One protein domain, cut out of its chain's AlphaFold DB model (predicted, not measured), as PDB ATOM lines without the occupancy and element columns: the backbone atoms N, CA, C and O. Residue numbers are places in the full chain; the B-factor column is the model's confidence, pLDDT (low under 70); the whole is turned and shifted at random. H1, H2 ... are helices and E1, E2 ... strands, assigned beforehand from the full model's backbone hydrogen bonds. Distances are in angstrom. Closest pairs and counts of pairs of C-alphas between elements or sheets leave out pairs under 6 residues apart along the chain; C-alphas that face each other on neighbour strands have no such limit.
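AT A GLANCE: This is residues 47 to 62 and 71 to 205 of the 442 residues of the protein "Aldo_ket_red domain-containing protein" of Exophiala sideris (UniProt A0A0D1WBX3). Five helices, H2 to H6, form a long up-and-down bundle, each running against the one before it; the small hairpin E1 and E2 sits at one end, and H1 is set aslant near the other, packed on H2. The printed part has 151 residues, with six named helices and two named strands in the order H1 E1 E2 H2 H3 H4 H5 H6, an antiparallel sheet E1 - E2, and the class mostly helix. It is compact, with a radius of gyration of the C-alphas of 16.6 A, yet elongated, spanning 53 by 34 by 21 A.

HOW THE PARTS SIT: Start at H1, residues 47 to 61; its residues 56 to 60 alone touch H2, residues 84 to 97, at a steep tilt of 40 degrees, closest at the C-alphas of Arg 57 and Met 96, 7.4 A. Next find the hairpin of E1, residues 72 to 74, and E2, residues 80 to 82, with N 73 and O 81 within hydrogen-bond range at 2.9 A. H2 forms a helical hairpin with H3, residues 102 to 116; the C-alphas of Ile 93 and Ser 105 are closest, 5.4 A. H4, residues 126 to 153, touches H3 with residues 138 to 149 alone, closest at the C-alphas of Cys 102 and Ala 145, 5.5 A. H5, residues 164 to 186, is apart from H4 but touches H3; the C-alphas of Lys 110 and Leu 173 are closest, 4.6 A. H6, residues 194 to 204, touches H4, closest at the C-alphas of Val 143 and Ser 196, 5.0 A. Every O i to N i+4 pair is within hydrogen-bond range in H2, H4 and H6; in H1 10 of 11, H3 9 of 11, H5 17 of 19.

IN THESE COORDINATES: From C-alpha 47 at (153.855, 165.263, 149.806) H1 runs 22.2 A. H4 runs 40.8 A and H5 32.9 A; H6 ends at C-alpha 204, (125.750, 179.707, 161.871).

THE WHOLE: The C-alphas farthest apart, of Asp 76 and His 157, are 57.3 A apart. Residues 63 to 70 are not printed; C-alphas 62 and 71 are 20.5 A apart across this cut. Of the links printed whole, none is long. Residue 156 alone is under pLDDT 70.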
ATOM      1  N   GLY A  47     154.380 166.569 149.404       81.00
ATOM      2  CA  GLY A  47     153.855 165.263 149.806       81.00
ATOM      3  C   GLY A  47     154.005 164.985 151.305       81.00
ATOM      4  O   GLY A  47     153.200 164.247 151.882       81.00
ATOM      5  N   PHE A  48     154.984 165.617 151.963       87.75
ATOM      6  CA  PHE A  48     155.223 165.438 153.396       87.75
ATOM      7  C   PHE A  48     154.182 166.115 154.281       87.75
ATOM      8  O   PHE A  48     153.938 165.621 155.381       87.75
ATOM      9  N   THR A  49     153.535 167.188 153.820       87.50
ATOM     10  CA  THR A  49     152.503 167.889 154.600       87.50
ATOM     11  C   THR A  49     151.366 166.936 154.961       87.50
ATOM     12  O   THR A  49     151.081 166.726 156.139       87.50
ATOM     13  N   SER A  50     150.805 166.244 153.968       87.50
ATOM     14  CA  SER A  50     149.718 165.281 154.176       87.50
ATOM     15  C   SER A  50     150.119 164.120 155.096       87.50
ATOM     16  O   SER A  50     149.308 163.649 155.897       87.50
ATOM     17  N   ALA A  51     151.372 163.657 155.006       89.75
ATOM     18  CA  ALA A  51     151.894 162.592 155.862       89.75
ATOM     19  C   ALA A  51     152.084 163.059 157.316       89.75
ATOM     20  O   ALA A  51     151.681 162.354 158.246       89.75
ATOM     21  N   LEU A  52     152.647 164.255 157.518       92.38
ATOM     22  CA  LEU A  52     152.813 164.869 158.834       92.38
ATOM     23  C   LEU A  52     151.457 165.059 159.516       92.38
ATOM     24  O   LEU A  52     151.283 164.658 160.668       92.38
ATOM     25  N   GLU A  53     150.483 165.617 158.802       92.50
ATOM     26  CA  GLU A  53     149.132 165.808 159.318       92.50
ATOM     27  C   GLU A  53     148.469 164.471 159.678       92.50
ATOM     28  O   GLU A  53     147.896 164.339 160.759       92.50
ATOM     29  N   LEU A  54     148.585 163.448 158.820       91.62
ATOM     30  CA  LEU A  54     148.038 162.114 159.082       91.62
ATOM     31  C   LEU A  54     148.606 161.503 160.366       91.62
ATOM     32  O   LEU A  54     147.841 161.075 161.234       91.62
ATOM     33  N   HIS A  55     149.930 161.481 160.512       92.44
ATOM     34  CA  HIS A  55     150.566 160.926 161.705       92.44
ATOM     35  C   HIS A  55     150.300 161.773 162.955       92.44
ATOM     36  O   HIS A  55     150.169 161.218 164.047       92.44
ATOM     37  N   THR A  56     150.118 163.086 162.802       93.81
ATOM     38  CA  THR A  56     149.676 163.975 163.885       93.81
ATOM     39  C   THR A  56     148.267 163.616 164.358       93.81
ATOM     40  O   THR A  56     148.046 163.463 165.560       93.81
ATOM     41  N   ARG A  57     147.321 163.369 163.440       94.00
ATOM     42  CA  ARG A  57     145.974 162.889 163.796       94.00
ATOM     43  C   ARG A  57     146.026 161.553 164.543       94.00
ATOM     44  O   ARG A  57     145.342 161.391 165.552       94.00
ATOM     45  N   MET A  58     146.869 160.615 164.103       91.00
ATOM     46  CA  MET A  58     147.063 159.325 164.786       91.00
ATOM     47  C   MET A  58     147.671 159.481 166.187       91.00
ATOM     48  O   MET A  58     147.303 158.754 167.108       91.00
ATOM     49  N   TYR A  59     148.596 160.425 166.371       90.88
ATOM     50  CA  TYR A  59     149.133 160.758 167.689       90.88
ATOM     51  C   TYR A  59     148.029 161.296 168.612       90.88
ATOM     52  O   TYR A  59     147.864 160.803 169.730       90.88
ATOM     53  N   LEU A  60     147.217 162.233 168.114       90.75
ATOM     54  CA  LEU A  60     146.128 162.850 168.871       90.75
ATOM     55  C   LEU A  60     145.048 161.850 169.303       90.75
ATOM     56  O   LEU A  60     144.489 162.017 170.388       90.75
ATOM     57  N   GLN A  61     144.793 160.791 168.521       85.25
ATOM     58  CA  GLN A  61     143.847 159.725 168.885       85.25
ATOM     59  C   GLN A  61     144.154 159.102 170.252       85.25
ATOM     60  O   GLN A  61     143.228 158.792 170.997       85.25
ATOM     61  N   LYS A  62     145.434 158.988 170.633       77.81
ATOM     62  CA  LYS A  62     145.835 158.445 171.945       77.81
ATOM     63  C   LYS A  62     145.403 159.329 173.116       77.81
ATOM     64  O   LYS A  62     145.185 158.828 174.211       77.81
ATOM     65  N   LEU A  71     140.840 174.087 184.094       96.69
ATOM     66  CA  LEU A  71     141.700 174.956 183.288       96.69
ATOM     67  C   LEU A  71     142.112 176.221 184.047       96.69
ATOM     68  O   LEU A  71     143.102 176.871 183.715       96.69
ATOM     69  N   PHE A  72     141.353 176.571 185.081       96.88
ATOM     70  CA  PHE A  72     141.572 177.767 185.876       96.88
ATOM     71  C   PHE A  72     141.437 177.456 187.360       96.88
ATOM     72  O   PHE A  72     140.631 176.620 187.764       96.88
ATOM     73  N   THR A  73     142.217 178.157 188.171       96.06
ATOM     74  CA  THR A  73     142.185 178.054 189.630       96.06
ATOM     75  C   THR A  73     142.386 179.428 190.254       96.06
ATOM     76  O   THR A  73     142.700 180.389 189.554       96.06
ATOM     77  N   LYS A  74     142.211 179.521 191.568       95.12
ATOM     78  CA  LYS A  74     142.633 180.685 192.346       95.12
ATOM     79  C   LYS A  74     143.971 180.401 193.025       95.12
ATOM     80  O   LYS A  74     144.222 179.256 193.401       95.12
ATOM     81  N   ASP A  75     144.823 181.413 193.124       92.00
ATOM     82  CA  ASP A  75     146.014 181.378 193.976       92.00
ATOM     83  C   ASP A  75     145.644 181.551 195.462       92.00
ATOM     84  O   ASP A  75     144.467 181.706 195.810       92.00
ATOM     85  N   ASP A  76     146.650 181.531 196.340       91.88
ATOM     86  CA  ASP A  76     146.474 181.665 197.795       91.88
ATOM     87  C   ASP A  76     145.837 183.009 198.203       91.88
ATOM     88  O   ASP A  76     145.260 183.135 199.282       91.88
ATOM     89  N   GLU A  77     145.895 184.008 197.322       90.44
ATOM     90  CA  GLU A  77     145.330 185.347 197.507       90.44
ATOM     91  C   GLU A  77     143.947 185.486 196.840       90.44
ATOM     92  O   GLU A  77     143.353 186.566 196.817       90.44
ATOM     93  N   GLY A  78     143.396 184.388 196.312       90.75
ATOM     94  CA  GLY A  78     142.073 184.336 195.700       90.75
ATOM     95  C   GLY A  78     142.008 184.852 194.259       90.75
ATOM     96  O   GLY A  78     140.902 184.985 193.721       90.75
ATOM     97  N   ARG A  79     143.149 185.130 193.616       92.81
ATOM     98  CA  ARG A  79     143.225 185.644 192.240       92.81
ATOM     99  C   ARG A  79     143.198 184.514 191.224       92.81
ATOM    100  O   ARG A  79     143.866 183.498 191.381       92.81
ATOM    101  N   TRP A  80     142.456 184.712 190.140       95.12
ATOM    102  CA  TRP A  80     142.339 183.729 189.064       95.12
ATOM    103  C   TRP A  80     143.641 183.556 188.281       95.12
ATOM    104  O   TRP A  80     144.253 184.537 187.877       95.12
ATOM    105  N   GLN A  81     144.025 182.316 188.000       95.12
ATOM    106  CA  GLN A  81     145.179 181.960 187.175       95.12
ATOM    107  C   GLN A  81     144.887 180.721 186.321       95.12
ATOM    108  O   GLN A  81     143.985 179.935 186.624       95.12
ATOM    109  N   VAL A  82     145.658 180.544 185.250       96.38
ATOM    110  CA  VAL A  82     145.606 179.341 184.407       96.38
ATOM    111  C   VAL A  82     146.304 178.164 185.092       96.38
ATOM    112  O   VAL A  82     147.282 178.349 185.816       96.38
ATOM    113  N   THR A  83     145.821 176.944 184.863       96.38
ATOM    114  CA  THR A  83     146.475 175.710 185.336       96.38
ATOM    115  C   THR A  83     147.456 175.161 184.292       96.38
ATOM    116  O   THR A  83     147.484 175.604 183.142       96.38
ATOM    117  N   ALA A  84     148.250 174.147 184.653       93.62
ATOM    118  CA  ALA A  84     149.072 173.418 183.678       93.62
ATOM    119  C   ALA A  84     148.213 172.759 182.578       93.62
ATOM    120  O   ALA A  84     148.607 172.719 181.409       93.62
ATOM    121  N   ASP A  85     147.006 172.315 182.937       94.31
ATOM    122  CA  ASP A  85     146.066 171.686 182.013       94.31
ATOM    123  C   ASP A  85     145.498 172.671 180.985       94.31
ATOM    124  O   ASP A  85     145.175 172.259 179.870       94.31
ATOM    125  N   PHE A  86     145.455 173.975 181.289       96.31
ATOM    126  CA  PHE A  86     145.160 175.008 180.291       96.31
ATOM    127  C   PHE A  86     146.175 174.983 179.148       96.31
ATOM    128  O   PHE A  86     145.791 174.894 177.982       96.31
ATOM    129  N   ALA A  87     147.470 175.004 179.474       93.88
ATOM    130  CA  ALA A  87     148.528 175.009 178.470       93.88
ATOM    131  C   ALA A  87     148.508 173.726 177.621       93.88
ATOM    132  O   ALA A  87     148.616 173.796 176.396       93.88
ATOM    133  N   LEU A  88     148.304 172.563 178.250       93.12
ATOM    134  CA  LEU A  88     148.175 171.281 177.548       93.12
ATOM    135  C   LEU A  88     146.937 171.241 176.640       93.12
ATOM    136  O   LEU A  88     147.015 170.784 175.496       93.12
ATOM    137  N   THR A  89     145.805 171.764 177.115       94.75
ATOM    138  CA  THR A  89     144.559 171.844 176.342       94.75
ATOM    139  C   THR A  89     144.726 172.766 175.136       94.75
ATOM    140  O   THR A  89     144.369 172.384 174.021       94.75
ATOM    141  N   GLN A  90     145.338 173.939 175.317       94.69
ATOM    142  CA  GLN A  90     145.589 174.885 174.230       94.69
ATOM    143  C   GLN A  90     146.566 174.324 173.188       94.69
ATOM    144  O   GLN A  90     146.340 174.454 171.984       94.69
ATOM    145  N   GLN A  91     147.628 173.636 173.622       93.25
ATOM    146  CA  GLN A  91     148.531 172.931 172.708       93.25
ATOM    147  C   GLN A  91     147.777 171.880 171.890       93.25
ATOM    148  O   GLN A  91     147.912 171.838 170.667       93.25
ATOM    149  N   ARG A  92     146.933 171.073 172.542       93.69
ATOM    150  CA  ARG A  92     146.108 170.065 171.871       93.69
ATOM    151  C   ARG A  92     145.167 170.694 170.843       93.69
ATOM    152  O   ARG A  92     145.113 170.197 169.722       93.69
ATOM    153  N   ILE A  93     144.496 171.800 171.180       94.81
ATOM    154  CA  ILE A  93     143.660 172.573 170.244       94.81
ATOM    155  C   ILE A  93     144.472 172.967 169.008       94.81
ATOM    156  O   ILE A  93     144.090 172.630 167.891       94.81
ATOM    157  N   ARG A  94     145.628 173.613 169.183       94.12
ATOM    158  CA  ARG A  94     146.448 174.099 168.061       94.12
ATOM    159  C   ARG A  94     146.961 172.977 167.163       94.12
ATOM    160  O   ARG A  94     146.964 173.121 165.942       94.12
ATOM    161  N   VAL A  95     147.351 171.844 167.746       93.50
ATOM    162  CA  VAL A  95     147.774 170.656 166.986       93.50
ATOM    163  C   VAL A  95     146.590 170.042 166.224       93.50
ATOM    164  O   VAL A  95     146.754 169.602 165.086       93.50
ATOM    165  N   MET A  96     145.382 170.047 166.801       94.62
ATOM    166  CA  MET A  96     144.159 169.629 166.105       94.62
ATOM    167  C   MET A  96     143.845 170.548 164.918       94.62
ATOM    168  O   MET A  96     143.631 170.048 163.814       94.62
ATOM    169  N   LEU A  97     143.898 171.871 165.108       93.00
ATOM    170  CA  LEU A  97     143.694 172.851 164.034       93.00
ATOM    171  C   LEU A  97     144.703 172.665 162.895       93.00
ATOM    172  O   LEU A  97     144.310 172.543 161.737       93.00
ATOM    173  N   GLY A  98     145.992 172.546 163.226       90.25
ATOM    174  CA  GLY A  98     147.066 172.339 162.251       90.25
ATOM    175  C   GLY A  98     147.045 170.982 161.537       90.25
ATOM    176  O   GLY A  98     147.817 170.791 160.608       90.25
ATOM    177  N   SER A  99     146.188 170.042 161.953       92.12
ATOM    178  CA  SER A  99     146.050 168.715 161.334       92.12
ATOM    179  C   SER A  99     144.650 168.445 160.764       92.12
ATOM    180  O   SER A  99     144.318 167.294 160.460       92.12
ATOM    181  N   GLY A 100     143.832 169.492 160.596       91.56
ATOM    182  CA  GLY A 100     142.512 169.420 159.957       91.56
ATOM    183  C   GLY A 100     141.382 168.899 160.852       91.56
ATOM    184  O   GLY A 100     140.330 168.528 160.347       91.56
ATOM    185  N   LEU A 101     141.575 168.857 162.174       93.44
ATOM    186  CA  LEU A 101     140.573 168.410 163.153       93.44
ATOM    187  C   LEU A 101     139.829 169.595 163.798       93.44
ATOM    188  O   LEU A 101     139.701 169.673 165.025       93.44
ATOM    189  N   CYS A 102     139.374 170.556 162.985       94.06
ATOM    190  CA  CYS A 102     138.788 171.803 163.487       94.06
ATOM    191  C   CYS A 102     137.494 171.570 164.279       94.06
ATOM    192  O   CYS A 102     137.408 172.036 165.414       94.06
ATOM    193  N   PHE A 103     136.549 170.769 163.779       94.69
ATOM    194  CA  PHE A 103     135.294 170.473 164.485       94.69
ATOM    195  C   PHE A 103     135.523 169.757 165.821       94.69
ATOM    196  O   PHE A 103     134.897 170.083 166.828       94.69
ATOM    197  N   GLN A 104     136.477 168.823 165.877       92.94
ATOM    198  CA  GLN A 104     136.809 168.125 167.119       92.94
ATOM    199  C   GLN A 104     137.429 169.078 168.153       92.94
ATOM    200  O   GLN A 104     137.244 168.876 169.354       92.94
ATOM    201  N   SER A 105     138.155 170.111 167.706       95.12
ATOM    202  CA  SER A 105     138.768 171.101 168.600       95.12
ATOM    203  C   SER A 105     137.733 171.998 169.292       95.12
ATOM    204  O   SER A 105     137.971 172.433 170.421       95.12
ATOM    205  N   LEU A 106     136.553 172.191 168.681       96.56
ATOM    206  CA  LEU A 106     135.475 173.038 169.215       96.56
ATOM    207  C   LEU A 106     135.008 172.579 170.600       96.56
ATOM    208  O   LEU A 106     134.695 173.407 171.448       96.56
ATOM    209  N   ARG A 107     135.051 171.269 170.880       94.31
ATOM    210  CA  ARG A 107     134.707 170.718 172.202       94.31
ATOM    211  C   ARG A 107     135.644 171.208 173.310       94.31
ATOM    212  O   ARG A 107     135.187 171.451 174.421       94.31
ATOM    213  N   LEU A 108     136.936 171.352 173.011       95.88
ATOM    214  CA  LEU A 108     137.930 171.858 173.964       95.88
ATOM    215  C   LEU A 108     137.802 173.376 174.126       95.88
ATOM    216  O   LEU A 108     137.818 173.875 175.245       95.88
ATOM    217  N   LEU A 109     137.607 174.096 173.017       97.50
ATOM    218  CA  LEU A 109     137.374 175.545 173.017       97.50
ATOM    219  C   LEU A 109     136.119 175.922 173.817       97.50
ATOM    220  O   LEU A 109     136.147 176.858 174.617       97.50
ATOM    221  N   LYS A 110     135.049 175.131 173.676       97.38
ATOM    222  CA  LYS A 110     133.819 175.252 174.465       97.38
ATOM    223  C   LYS A 110     134.105 175.183 175.959       97.38
ATOM    224  O   LYS A 110     133.577 175.989 176.722       97.38
ATOM    225  N   GLU A 111     134.932 174.230 176.384       96.94
ATOM    226  CA  GLU A 111     135.241 174.051 177.801       96.94
ATOM    227  C   GLU A 111     136.039 175.233 178.365       96.94
ATOM    228  O   GLU A 111     135.763 175.667 179.483       96.94
ATOM    229  N   VAL A 112     136.940 175.834 177.577       97.31
ATOM    230  CA  VAL A 112     137.619 177.081 177.973       97.31
ATOM    231  C   VAL A 112     136.601 178.204 178.204       97.31
ATOM    232  O   VAL A 112     136.592 178.806 179.282       97.31
ATOM    233  N   ALA A 113     135.712 178.454 177.236       97.44
ATOM    234  CA  ALA A 113     134.685 179.492 177.349       97.44
ATOM    235  C   ALA A 113     133.785 179.254 178.574       97.44
ATOM    236  O   ALA A 113     133.589 180.146 179.401       97.44
ATOM    237  N   LYS A 114     133.318 178.014 178.752       97.25
ATOM    238  CA  LYS A 114     132.462 177.604 179.868       97.25
ATOM    239  C   LYS A 114     133.127 177.800 181.232       97.25
ATOM    240  O   LYS A 114     132.490 178.353 182.130       97.25
ATOM    241  N   GLN A 115     134.378 177.371 181.413       97.06
ATOM    242  CA  GLN A 115     135.070 177.507 182.702       97.06
ATOM    243  C   GLN A 115     135.445 178.964 183.019       97.06
ATOM    244  O   GLN A 115     135.469 179.345 184.189       97.06
ATOM    245  N   SER A 116     135.662 179.802 182.000       96.75
ATOM    246  CA  SER A 116     135.935 181.237 182.183       96.75
ATOM    247  C   SER A 116     134.697 182.083 182.527       96.75
ATOM    248  O   SER A 116     134.818 183.218 182.986       96.75
ATOM    249  N   ALA A 117     133.488 181.532 182.371       96.12
ATOM    250  CA  ALA A 117     132.240 182.290 182.452       96.12
ATOM    251  C   ALA A 117     131.935 182.908 183.830       96.12
ATOM    252  O   ALA A 117     131.169 183.860 183.901       96.12
ATOM    253  N   ASN A 118     132.487 182.365 184.920       92.12
ATOM    254  CA  ASN A 118     132.224 182.840 186.287       92.12
ATOM    255  C   ASN A 118     133.371 183.675 186.879       92.12
ATOM    256  O   ASN A 118     133.361 183.960 188.078       92.12
ATOM    257  N   MET A 119     134.391 184.008 186.090       93.44
ATOM    258  CA  MET A 119     135.520 184.778 186.594       93.44
ATOM    259  C   MET A 119     135.129 186.233 186.825       93.44
ATOM    260  O   MET A 119     134.543 186.865 185.957       93.44
ATOM    261  N   GLN A 120     135.514 186.759 187.982       91.56
ATOM    262  CA  GLN A 120     135.318 188.154 188.349       91.56
ATOM    263  C   GLN A 120     136.610 188.692 188.955       91.56
ATOM    264  O   GLN A 120     137.136 188.091 189.897       91.56
ATOM    265  N   PHE A 121     137.131 189.782 188.396       91.06
ATOM    266  CA  PHE A 121     138.362 190.439 188.828       91.06
ATOM    267  C   PHE A 121     138.468 191.863 188.249       91.06
ATOM    268  O   PHE A 121     137.858 192.178 187.233       91.06
ATOM    269  N   ASP A 122     139.273 192.729 188.873       87.44
ATOM    270  CA  ASP A 122     139.608 194.038 188.296       87.44
ATOM    271  C   ASP A 122     140.551 193.860 187.097       87.44
ATOM    272  O   ASP A 122     141.722 193.480 187.251       87.44
ATOM    273  N   GLN A 123     140.030 194.146 185.904       85.12
ATOM    274  CA  GLN A 123     140.724 193.979 184.629       85.12
ATOM    275  C   GLN A 123     141.933 194.911 184.469       85.12
ATOM    276  O   GLN A 123     142.783 194.645 183.621       85.12
ATOM    277  N   ASN A 124     142.070 195.956 185.290       86.31
ATOM    278  CA  ASN A 124     143.193 196.894 185.213       86.31
ATOM    279  C   ASN A 124     144.453 196.409 185.942       86.31
ATOM    280  O   ASN A 124     145.534 196.971 185.753       86.31
ATOM    281  N   SER A 125     144.349 195.363 186.765       89.56
ATOM    282  CA  SER A 125     145.508 194.806 187.464       89.56
ATOM    283  C   SER A 125     146.465 194.076 186.508       89.56
ATOM    284  O   SER A 125     146.047 193.449 185.533       89.56
ATOM    285  N   SER A 126     147.772 194.105 186.795       87.88
ATOM    286  CA  SER A 126     148.790 193.414 185.980       87.88
ATOM    287  C   SER A 126     148.534 191.906 185.875       87.88
ATOM    288  O   SER A 126     148.665 191.322 184.800       87.88
ATOM    289  N   HIS A 127     148.103 191.292 186.980       89.25
ATOM    290  CA  HIS A 127     147.724 189.881 187.049       89.25
ATOM    291  C   HIS A 127     146.513 189.565 186.161       89.25
ATOM    292  O   HIS A 127     146.534 188.606 185.389       89.25
ATOM    293  N   ALA A 128     145.479 190.412 186.201       89.44
ATOM    294  CA  ALA A 128     144.322 190.275 185.322       89.44
ATOM    295  C   ALA A 128     144.697 190.427 183.846       89.44
ATOM    296  O   ALA A 128     144.215 189.657 183.021       89.44
ATOM    297  N   GLN A 129     145.589 191.360 183.500       91.19
ATOM    298  CA  GLN A 129     146.066 191.519 182.123       91.19
ATOM    299  C   GLN A 129     146.787 190.264 181.609       91.19
ATOM    300  O   GLN A 129     146.616 189.899 180.444       91.19
ATOM    301  N   GLN A 130     147.535 189.556 182.464       92.38
ATOM    302  CA  GLN A 130     148.139 188.274 182.098       92.38
ATOM    303  C   GLN A 130     147.073 187.202 181.836       92.38
ATOM    304  O   GLN A 130     147.115 186.541 180.797       92.38
ATOM    305  N   LEU A 131     146.076 187.061 182.714       94.00
ATOM    306  CA  LEU A 131     144.968 186.124 182.504       94.00
ATOM    307  C   LEU A 131     144.170 186.454 181.230       94.00
ATOM    308  O   LEU A 131     143.902 185.566 180.421       94.00
ATOM    309  N   LEU A 132     143.852 187.732 181.011       94.44
ATOM    310  CA  LEU A 132     143.175 188.205 179.803       94.44
ATOM    311  C   LEU A 132     143.994 187.902 178.548       94.44
ATOM    312  O   LEU A 132     143.414 187.491 177.551       94.44
ATOM    313  N   SER A 133     145.326 188.007 178.596       94.44
ATOM    314  CA  SER A 133     146.183 187.643 177.458       94.44
ATOM    315  C   SER A 133     146.048 186.166 177.065       94.44
ATOM    316  O   SER A 133     146.022 185.845 175.874       94.44
ATOM    317  N   HIS A 134     145.868 185.265 178.040       95.75
ATOM    318  CA  HIS A 134     145.595 183.852 177.775       95.75
ATOM    319  C   HIS A 134     144.216 183.651 177.134       95.75
ATOM    320  O   HIS A 134     144.103 182.902 176.165       95.75
ATOM    321  N   LEU A 135     143.180 184.351 177.612       96.81
ATOM    322  CA  LEU A 135     141.832 184.275 177.034       96.81
ATOM    323  C   LEU A 135     141.776 184.880 175.623       96.81
ATOM    324  O   LEU A 135     141.234 184.254 174.720       96.81
ATOM    325  N   THR A 136     142.424 186.025 175.391       96.06
ATOM    326  CA  THR A 136     142.608 186.619 174.055       96.06
ATOM    327  C   THR A 136     143.376 185.683 173.122       96.06
ATOM    328  O   THR A 136     143.103 185.617 171.925       96.06
ATOM    329  N   SER A 137     144.335 184.920 173.652       96.00
ATOM    330  CA  SER A 137     145.007 183.898 172.858       96.00
ATOM    331  C   SER A 137     144.067 182.783 172.416       96.00
ATOM    332  O   SER A 137     144.230 182.297 171.301       96.00
ATOM    333  N   VAL A 138     143.111 182.388 173.258       97.31
ATOM    334  CA  VAL A 138     142.094 181.395 172.901       97.31
ATOM    335  C   VAL A 138     141.057 181.987 171.948       97.31
ATOM    336  O   VAL A 138     140.667 181.302 171.013       97.31
ATOM    337  N   ASP A 139     140.675 183.258 172.101       97.69
ATOM    338  CA  ASP A 139     139.840 183.980 171.127       97.69
ATOM    339  C   ASP A 139     140.440 183.896 169.713       97.69
ATOM    340  O   ASP A 139     139.765 183.500 168.762       97.69
ATOM    341  N   GLY A 140     141.751 184.134 169.587       95.94
ATOM    342  CA  GLY A 140     142.482 183.928 168.334       95.94
ATOM    343  C   GLY A 140     142.476 182.474 167.837       95.94
ATOM    344  O   GLY A 140     142.353 182.245 166.634       95.94
ATOM    345  N   ASP A 141     142.587 181.490 168.736       96.69
ATOM    346  CA  ASP A 141     142.514 180.068 168.369       96.69
ATOM    347  C   ASP A 141     141.104 179.693 167.851       96.69
ATOM    348  O   ASP A 141     140.990 178.913 166.905       96.69
ATOM    349  N   ILE A 142     140.029 180.279 168.403       97.50
ATOM    350  CA  ILE A 142     138.657 180.083 167.901       97.50
ATOM    351  C   ILE A 142     138.491 180.745 166.528       97.50
ATOM    352  O   ILE A 142     137.956 180.106 165.625       97.50
ATOM    353  N   VAL A 143     138.984 181.975 166.326       96.06
ATOM    354  CA  VAL A 143     138.976 182.624 164.998       96.06
ATOM    355  C   VAL A 143     139.677 181.734 163.967       96.06
ATOM    356  O   VAL A 143     139.124 181.473 162.901       96.06
ATOM    357  N   GLN A 144     140.845 181.179 164.305       94.38
ATOM    358  CA  GLN A 144     141.559 180.254 163.424       94.38
ATOM    359  C   GLN A 144     140.758 178.970 163.146       94.38
ATOM    360  O   GLN A 144     140.780 178.460 162.023       94.38
ATOM    361  N   ALA A 145     140.036 178.449 164.142       96.06
ATOM    362  CA  ALA A 145     139.130 177.321 163.955       96.06
ATOM    363  C   ALA A 145     138.006 177.656 162.965       96.06
ATOM    364  O   ALA A 145     137.707 176.836 162.100       96.06
ATOM    365  N   MET A 146     137.426 178.856 163.054       95.31
ATOM    366  CA  MET A 146     136.362 179.310 162.154       95.31
ATOM    367  C   MET A 146     136.873 179.458 160.721       95.31
ATOM    368  O   MET A 146     136.250 178.941 159.802       95.31
ATOM    369  N   THR A 147     138.068 180.022 160.524       92.31
ATOM    370  CA  THR A 147     138.715 180.072 159.202       92.31
ATOM    371  C   THR A 147     138.949 178.675 158.617       92.31
ATOM    372  O   THR A 147     138.778 178.455 157.416       92.31
ATOM    373  N   ALA A 148     139.321 177.696 159.449       92.44
ATOM    374  CA  ALA A 148     139.466 176.312 159.006       92.44
ATOM    375  C   ALA A 148     138.116 175.672 158.631       92.44
ATOM    376  O   ALA A 148     138.051 174.948 157.639       92.44
ATOM    377  N   VAL A 149     137.048 175.960 159.386       93.75
ATOM    378  CA  VAL A 149     135.679 175.526 159.062       93.75
ATOM    379  C   VAL A 149     135.236 176.120 157.728       93.75
ATOM    380  O   VAL A 149     134.866 175.360 156.838       93.75
ATOM    381  N   GLU A 150     135.354 177.438 157.542       90.12
ATOM    382  CA  GLU A 150     135.034 178.108 156.275       90.12
ATOM    383  C   GLU A 150     135.765 177.431 155.114       90.12
ATOM    384  O   GLU A 150     135.135 177.038 154.134       90.12
ATOM    385  N   LYS A 151     137.074 177.184 155.245       88.19
ATOM    386  CA  LYS A 151     137.869 176.508 154.211       88.19
ATOM    387  C   LYS A 151     137.355 175.104 153.862       88.19
ATOM    388  O   LYS A 151     137.424 174.718 152.702       88.19
ATOM    389  N   ILE A 152     136.855 174.340 154.834       89.31
ATOM    390  CA  ILE A 152     136.273 173.006 154.601       89.31
ATOM    391  C   ILE A 152     134.905 173.095 153.908       89.31
ATOM    392  O   ILE A 152     134.529 172.189 153.159       89.31
ATOM    393  N   LEU A 153     134.148 174.162 154.168       88.62
ATOM    394  CA  LEU A 153     132.857 174.407 153.524       88.62
ATOM    395  C   LEU A 153     133.013 174.919 152.084       88.62
ATOM    396  O   LEU A 153     132.118 174.714 151.266       88.62
ATOM    397  N   HIS A 154     134.144 175.541 151.752       83.19
ATOM    398  CA  HIS A 154     134.450 175.956 150.386       83.19
ATOM    399  C   HIS A 154     134.790 174.747 149.504       83.19
ATOM    400  O   HIS A 154     135.768 174.033 149.720       83.19
ATOM    401  N   MET A 155     133.988 174.544 148.465       77.62
ATOM    402  CA  MET A 155     134.207 173.572 147.397       77.62
ATOM    403  C   MET A 155     134.565 174.304 146.097       77.62
ATOM    404  O   MET A 155     134.257 175.482 145.926       77.62
ATOM    405  N   GLY A 156     135.159 173.598 145.128       69.81
ATOM    406  CA  GLY A 156     135.567 174.184 143.839       69.81
ATOM    407  C   GLY A 156     134.425 174.740 142.969       69.81
ATOM    408  O   GLY A 156     134.696 175.261 141.891       69.81
ATOM    409  N   HIS A 157     133.169 174.621 143.410       70.38
ATOM    410  CA  HIS A 157     131.972 175.146 142.746       70.38
ATOM    411  C   HIS A 157     131.061 175.967 143.690       70.38
ATOM    412  O   HIS A 157     129.884 176.149 143.383       70.38
ATOM    413  N   GLY A 158     131.544 176.395 144.866       74.06
ATOM    414  CA  GLY A 158     130.772 177.195 145.832       74.06
ATOM    415  C   GLY A 158     130.873 176.700 147.277       74.06
ATOM    416  O   GLY A 158     131.695 175.845 147.594       74.06
ATOM    417  N   ILE A 159     130.030 177.228 148.165       82.19
ATOM    418  CA  ILE A 159     130.035 176.906 149.602       82.19
ATOM    419  C   ILE A 159     128.953 175.863 149.899       82.19
ATOM    420  O   ILE A 159     127.790 176.043 149.533       82.19
ATOM    421  N   ARG A 160     129.315 174.762 150.565       90.25
ATOM    422  CA  ARG A 160     128.343 173.766 151.043       90.25
ATOM    423  C   ARG A 160     127.779 174.145 152.409       90.25
ATOM    424  O   ARG A 160     128.438 174.807 153.203       90.25
ATOM    425  N   GLN A 161     126.591 173.631 152.706       89.25
ATOM    426  CA  GLN A 161     125.998 173.742 154.036       89.25
ATOM    427  C   GLN A 161     126.716 172.838 155.049       89.25
ATOM    428  O   GLN A 161     127.336 171.826 154.686       89.25
ATOM    429  N   LEU A 162     126.612 173.214 156.324       92.69
ATOM    430  CA  LEU A 162     127.028 172.381 157.448       92.69
ATOM    431  C   LEU A 162     126.166 171.114 157.501       92.69
ATOM    432  O   LEU A 162     124.958 171.153 157.265       92.69
ATOM    433  N   SER A 163     126.788 169.983 157.817       93.44
ATOM    434  CA  SER A 163     126.046 168.794 158.237       93.44
ATOM    435  C   SER A 163     125.629 168.911 159.708       93.44
ATOM    436  O   SER A 163     126.194 169.708 160.456       93.44
ATOM    437  N   HIS A 164     124.686 168.078 160.152       90.38
ATOM    438  CA  HIS A 164     124.224 168.092 161.543       90.38
ATOM    439  C   HIS A 164     125.371 167.890 162.556       90.38
ATOM    440  O   HIS A 164     125.482 168.646 163.519       90.38
ATOM    441  N   ASP A 165     126.276 166.945 162.276       92.44
ATOM    442  CA  ASP A 165     127.432 166.622 163.127       92.44
ATOM    443  C   ASP A 165     128.485 167.751 163.175       92.44
ATOM    444  O   ASP A 165     129.320 167.801 164.082       92.44
ATOM    445  N   GLU A 166     128.474 168.651 162.187       95.00
ATOM    446  CA  GLU A 166     129.359 169.820 162.105       95.00
ATOM    447  C   GLU A 166     128.737 171.056 162.765       95.00
ATOM    448  O   GLU A 166     129.446 171.861 163.373       95.00
ATOM    449  N   GLU A 167     127.416 171.199 162.661       95.25
ATOM    450  CA  GLU A 167     126.645 172.317 163.200       95.25
ATOM    451  C   GLU A 167     126.499 172.243 164.728       95.25
ATOM    452  O   GLU A 167     126.629 173.258 165.414       95.25
ATOM    453  N   GLU A 168     126.272 171.049 165.285       95.88
ATOM    454  CA  GLU A 168     126.057 170.866 166.726       95.88
ATOM    455  C   GLU A 168     127.237 171.391 167.579       95.88
ATOM    456  O   GLU A 168     126.999 172.228 168.457       95.88
ATOM    457  N   PRO A 169     128.516 171.041 167.317       96.44
ATOM    458  CA  PRO A 169     129.641 171.576 168.088       96.44
ATOM    459  C   PRO A 169     129.802 173.102 168.001       96.44
ATOM    460  O   PRO A 169     130.277 173.719 168.958       96.44
ATOM    461  N   LEU A 170     129.422 173.717 166.873       97.06
ATOM    462  CA  LEU A 170     129.433 175.175 166.703       97.06
ATOM    463  C   LEU A 170     128.370 175.830 167.592       97.06
ATOM    464  O   LEU A 170     128.676 176.780 168.314       97.06
ATOM    465  N   LYS A 171     127.150 175.281 167.598       96.94
ATOM    466  CA  LYS A 171     126.048 175.750 168.450       96.94
ATOM    467  C   LYS A 171     126.382 175.637 169.934       96.94
ATOM    468  O   LYS A 171     126.176 176.590 170.684       96.94
ATOM    469  N   GLU A 172     126.958 174.514 170.362       97.31
ATOM    470  CA  GLU A 172     127.372 174.334 171.759       97.31
ATOM    471  C   GLU A 172     128.459 175.335 172.195       97.31
ATOM    472  O   GLU A 172     128.431 175.850 173.323       97.31
ATOM    473  N   LEU A 173     129.435 175.596 171.317       98.25
ATOM    474  CA  LEU A 173     130.481 176.590 171.550       98.25
ATOM    475  C   LEU A 173     129.865 177.986 171.683       98.25
ATOM    476  O   LEU A 173     130.088 178.656 172.692       98.25
ATOM    477  N   MET A 174     129.038 178.387 170.717       97.62
ATOM    478  CA  MET A 174     128.379 179.689 170.716       97.62
ATOM    479  C   MET A 174     127.506 179.891 171.955       97.62
ATOM    480  O   MET A 174     127.614 180.922 172.615       97.62
ATOM    481  N   GLN A 175     126.699 178.898 172.342       97.38
ATOM    482  CA  GLN A 175     125.879 178.972 173.551       97.38
ATOM    483  C   GLN A 175     126.739 179.195 174.804       97.38
ATOM    484  O   GLN A 175     126.408 180.024 175.654       97.38
ATOM    485  N   SER A 176     127.871 178.494 174.915       98.00
ATOM    486  CA  SER A 176     128.802 178.662 176.039       98.00
ATOM    487  C   SER A 176     129.418 180.065 176.063       98.00
ATOM    488  O   SER A 176     129.552 180.664 177.133       98.00
ATOM    489  N   MET A 177     129.740 180.619 174.892       97.75
ATOM    490  CA  MET A 177     130.252 181.983 174.747       97.75
ATOM    491  C   MET A 177     129.193 183.040 175.072       97.75
ATOM    492  O   MET A 177     129.512 184.004 175.759       97.75
ATOM    493  N   LEU A 178     127.934 182.851 174.666       96.62
ATOM    494  CA  LEU A 178     126.823 183.750 174.998       96.62
ATOM    495  C   LEU A 178     126.548 183.781 176.507       96.62
ATOM    496  O   LEU A 178     126.399 184.856 177.090       96.62
ATOM    497  N   ILE A 179     126.557 182.615 177.166       96.62
ATOM    498  CA  ILE A 179     126.455 182.521 178.631       96.62
ATOM    499  C   ILE A 179     127.628 183.254 179.294       96.62
ATOM    500  O   ILE A 179     127.426 184.003 180.253       96.62
ATOM    501  N   CYS A 180     128.847 183.058 178.786       96.94
ATOM    502  CA  CYS A 180     130.034 183.760 179.267       96.94
ATOM    503  C   CYS A 180     129.886 185.279 179.105       96.94
ATOM    504  O   CYS A 180     130.070 186.010 180.077       96.94
ATOM    505  N   ARG A 181     129.477 185.759 177.923       95.62
ATOM    506  CA  ARG A 181     129.276 187.187 177.640       95.62
ATOM    507  C   ARG A 181     128.241 187.810 178.567       95.62
ATOM    508  O   ARG A 181     128.488 188.878 179.114       95.62
ATOM    509  N   SER A 182     127.112 187.134 178.787       94.56
ATOM    510  CA  SER A 182     126.065 187.604 179.702       94.56
ATOM    511  C   SER A 182     126.593 187.790 181.127       94.56
ATOM    512  O   SER A 182     126.380 188.837 181.734       94.56
ATOM    513  N   LYS A 183     127.347 186.816 181.654       95.44
ATOM    514  CA  LYS A 183     127.914 186.896 183.009       95.44
ATOM    515  C   LYS A 183     128.965 187.990 183.151       95.44
ATOM    516  O   LYS A 183     128.923 188.731 184.127       95.44
ATOM    517  N   TRP A 184     129.862 188.111 182.176       94.69
ATOM    518  CA  TRP A 184     130.897 189.145 182.176       94.69
ATOM    519  C   TRP A 184     130.291 190.548 182.073       94.69
ATOM    520  O   TRP A 184     130.666 191.424 182.849       94.69
ATOM    521  N   SER A 185     129.284 190.731 181.213       91.19
ATOM    522  CA  SER A 185     128.544 191.993 181.092       91.19
ATOM    523  C   SER A 185     127.823 192.371 182.394       91.19
ATOM    524  O   SER A 185     127.968 193.492 182.877       91.19
ATOM    525  N   ASN A 186     127.151 191.415 183.051       91.38
ATOM    526  CA  ASN A 186     126.525 191.635 184.365       91.38
ATOM    527  C   ASN A 186     127.536 192.022 185.460       91.38
ATOM    528  O   ASN A 186     127.167 192.637 186.457       91.38
ATOM    529  N   GLN A 187     128.804 191.649 185.286       90.75
ATOM    530  CA  GLN A 187     129.911 191.997 186.175       90.75
ATOM    531  C   GLN A 187     130.664 193.261 185.726       90.75
ATOM    532  O   GLN A 187     131.675 193.589 186.339       90.75
ATOM    533  N   GLN A 188     130.186 193.963 184.689       89.56
ATOM    534  CA  GLN A 188     130.825 195.143 184.091       89.56
ATOM    535  C   GLN A 188     132.262 194.882 183.607       89.56
ATOM    536  O   GLN A 188     133.123 195.755 183.680       89.56
ATOM    537  N   GLN A 189     132.525 193.669 183.116       90.19
ATOM    538  CA  GLN A 189     133.820 193.265 182.568       90.19
ATOM    539  C   GLN A 189     133.762 193.180 181.040       90.19
ATOM    540  O   GLN A 189     132.787 192.685 180.468       90.19
ATOM    541  N   GLU A 190     134.842 193.589 180.376       90.50
ATOM    542  CA  GLU A 190     135.016 193.424 178.932       90.50
ATOM    543  C   GLU A 190     135.120 191.936 178.576       90.50
ATOM    544  O   GLU A 190     135.987 191.223 179.088       90.50
ATOM    545  N   PHE A 191     134.243 191.469 177.689       93.81
ATOM    546  CA  PHE A 191     134.177 190.077 177.258       93.81
ATOM    547  C   PHE A 191     135.366 189.694 176.349       93.81
ATOM    548  O   PHE A 191     135.576 190.331 175.316       93.81
ATOM    549  N   PRO A 192     136.128 188.626 176.663       93.94
ATOM    550  CA  PRO A 192     137.393 188.344 175.985       93.94
ATOM    551  C   PRO A 192     137.248 187.641 174.631       93.94
ATOM    552  O   PRO A 192     138.236 187.582 173.900       93.94
ATOM    553  N   PHE A 193     136.068 187.105 174.293       96.62
ATOM    554  CA  PHE A 193     135.851 186.319 173.069       96.62
ATOM    555  C   PHE A 193     134.985 187.035 172.020       96.62
ATOM    556  O   PHE A 193     134.243 186.403 171.269       96.62
ATOM    557  N   GLU A 194     135.023 188.368 172.000       93.56
ATOM    558  CA  GLU A 194     134.175 189.187 171.127       93.56
ATOM    559  C   GLU A 194     134.414 188.903 169.634       93.56
ATOM    560  O   GLU A 194     133.463 188.813 168.856       93.56
ATOM    561  N   ARG A 195     135.679 188.715 169.226       94.06
ATOM    562  CA  ARG A 195     136.032 188.461 167.819       94.06
ATOM    563  C   ARG A 195     135.496 187.114 167.371       94.06
ATOM    564  O   ARG A 195     134.777 187.020 166.379       94.06
ATOM    565  N   SER A 196     135.816 186.075 168.134       95.44
ATOM    566  CA  SER A 196     135.406 184.725 167.790       95.44
ATOM    567  C   SER A 196     133.902 184.507 167.890       95.44
ATOM    568  O   SER A 196     133.370 183.749 167.084       95.44
ATOM    569  N   LEU A 197     133.195 185.186 168.802       96.44
ATOM    570  CA  LEU A 197     131.736 185.085 168.889       96.44
ATOM    571  C   LEU A 197     131.083 185.572 167.592       96.44
ATOM    572  O   LEU A 197     130.209 184.891 167.057       96.44
ATOM    573  N   ALA A 198     131.547 186.705 167.056       92.06
ATOM    574  CA  ALA A 198     131.081 187.222 165.773       92.06
ATOM    575  C   ALA A 198     131.388 186.256 164.614       92.06
ATOM    576  O   ALA A 198     130.535 186.047 163.750       92.06
ATOM    577  N   SER A 199     132.571 185.628 164.603       92.81
ATOM    578  CA  SER A 199     132.929 184.625 163.590       92.81
ATOM    579  C   SER A 199     132.045 183.374 163.657       92.81
ATOM    580  O   SER A 199     131.551 182.927 162.625       92.81
ATOM    581  N   VAL A 200     131.809 182.824 164.854       95.62
ATOM    582  CA  VAL A 200     130.966 181.630 165.042       95.62
ATOM    583  C   VAL A 200     129.519 181.921 164.631       95.62
ATOM    584  O   VAL A 200     128.931 181.145 163.878       95.62
ATOM    585  N   ALA A 201     128.963 183.057 165.062       93.00
ATOM    586  CA  ALA A 201     127.607 183.467 164.700       93.00
ATOM    587  C   ALA A 201     127.448 183.679 163.186       93.00
ATOM    588  O   ALA A 201     126.444 183.270 162.607       93.00
ATOM    589  N   GLY A 202     128.469 184.245 162.530       89.50
ATOM    590  CA  GLY A 202     128.496 184.413 161.079       89.50
ATOM    591  C   GLY A 202     128.407 183.089 160.316       89.50
ATOM    592  O   GLY A 202     127.656 183.004 159.349       89.50
ATOM    593  N   ILE A 203     129.112 182.049 160.775       90.88
ATOM    594  CA  ILE A 203     129.055 180.707 160.171       90.88
ATOM    595  C   ILE A 203     127.688 180.048 160.384       90.88
ATOM    596  O   ILE A 203     127.182 179.384 159.483       90.88
ATOM    597  N   LEU A 204     127.081 180.237 161.558       92.00
ATOM    598  CA  LEU A 204     125.750 179.707 161.871       92.00
ATOM    599  C   LEU A 204     124.603 180.540 161.270       92.00
ATOM    600  O   LEU A 204     123.445 180.148 161.392       92.00
ATOM    601  N   ALA A 205     124.910 181.670 160.622       86.81
ATOM    602  CA  ALA A 205     123.937 182.656 160.151       86.81
ATOM    603  C   ALA A 205     122.966 183.126 161.257       86.81
ATOM    604  O   ALA A 205     121.801 183.431 160.992       86.81
TER     605      ALA A 205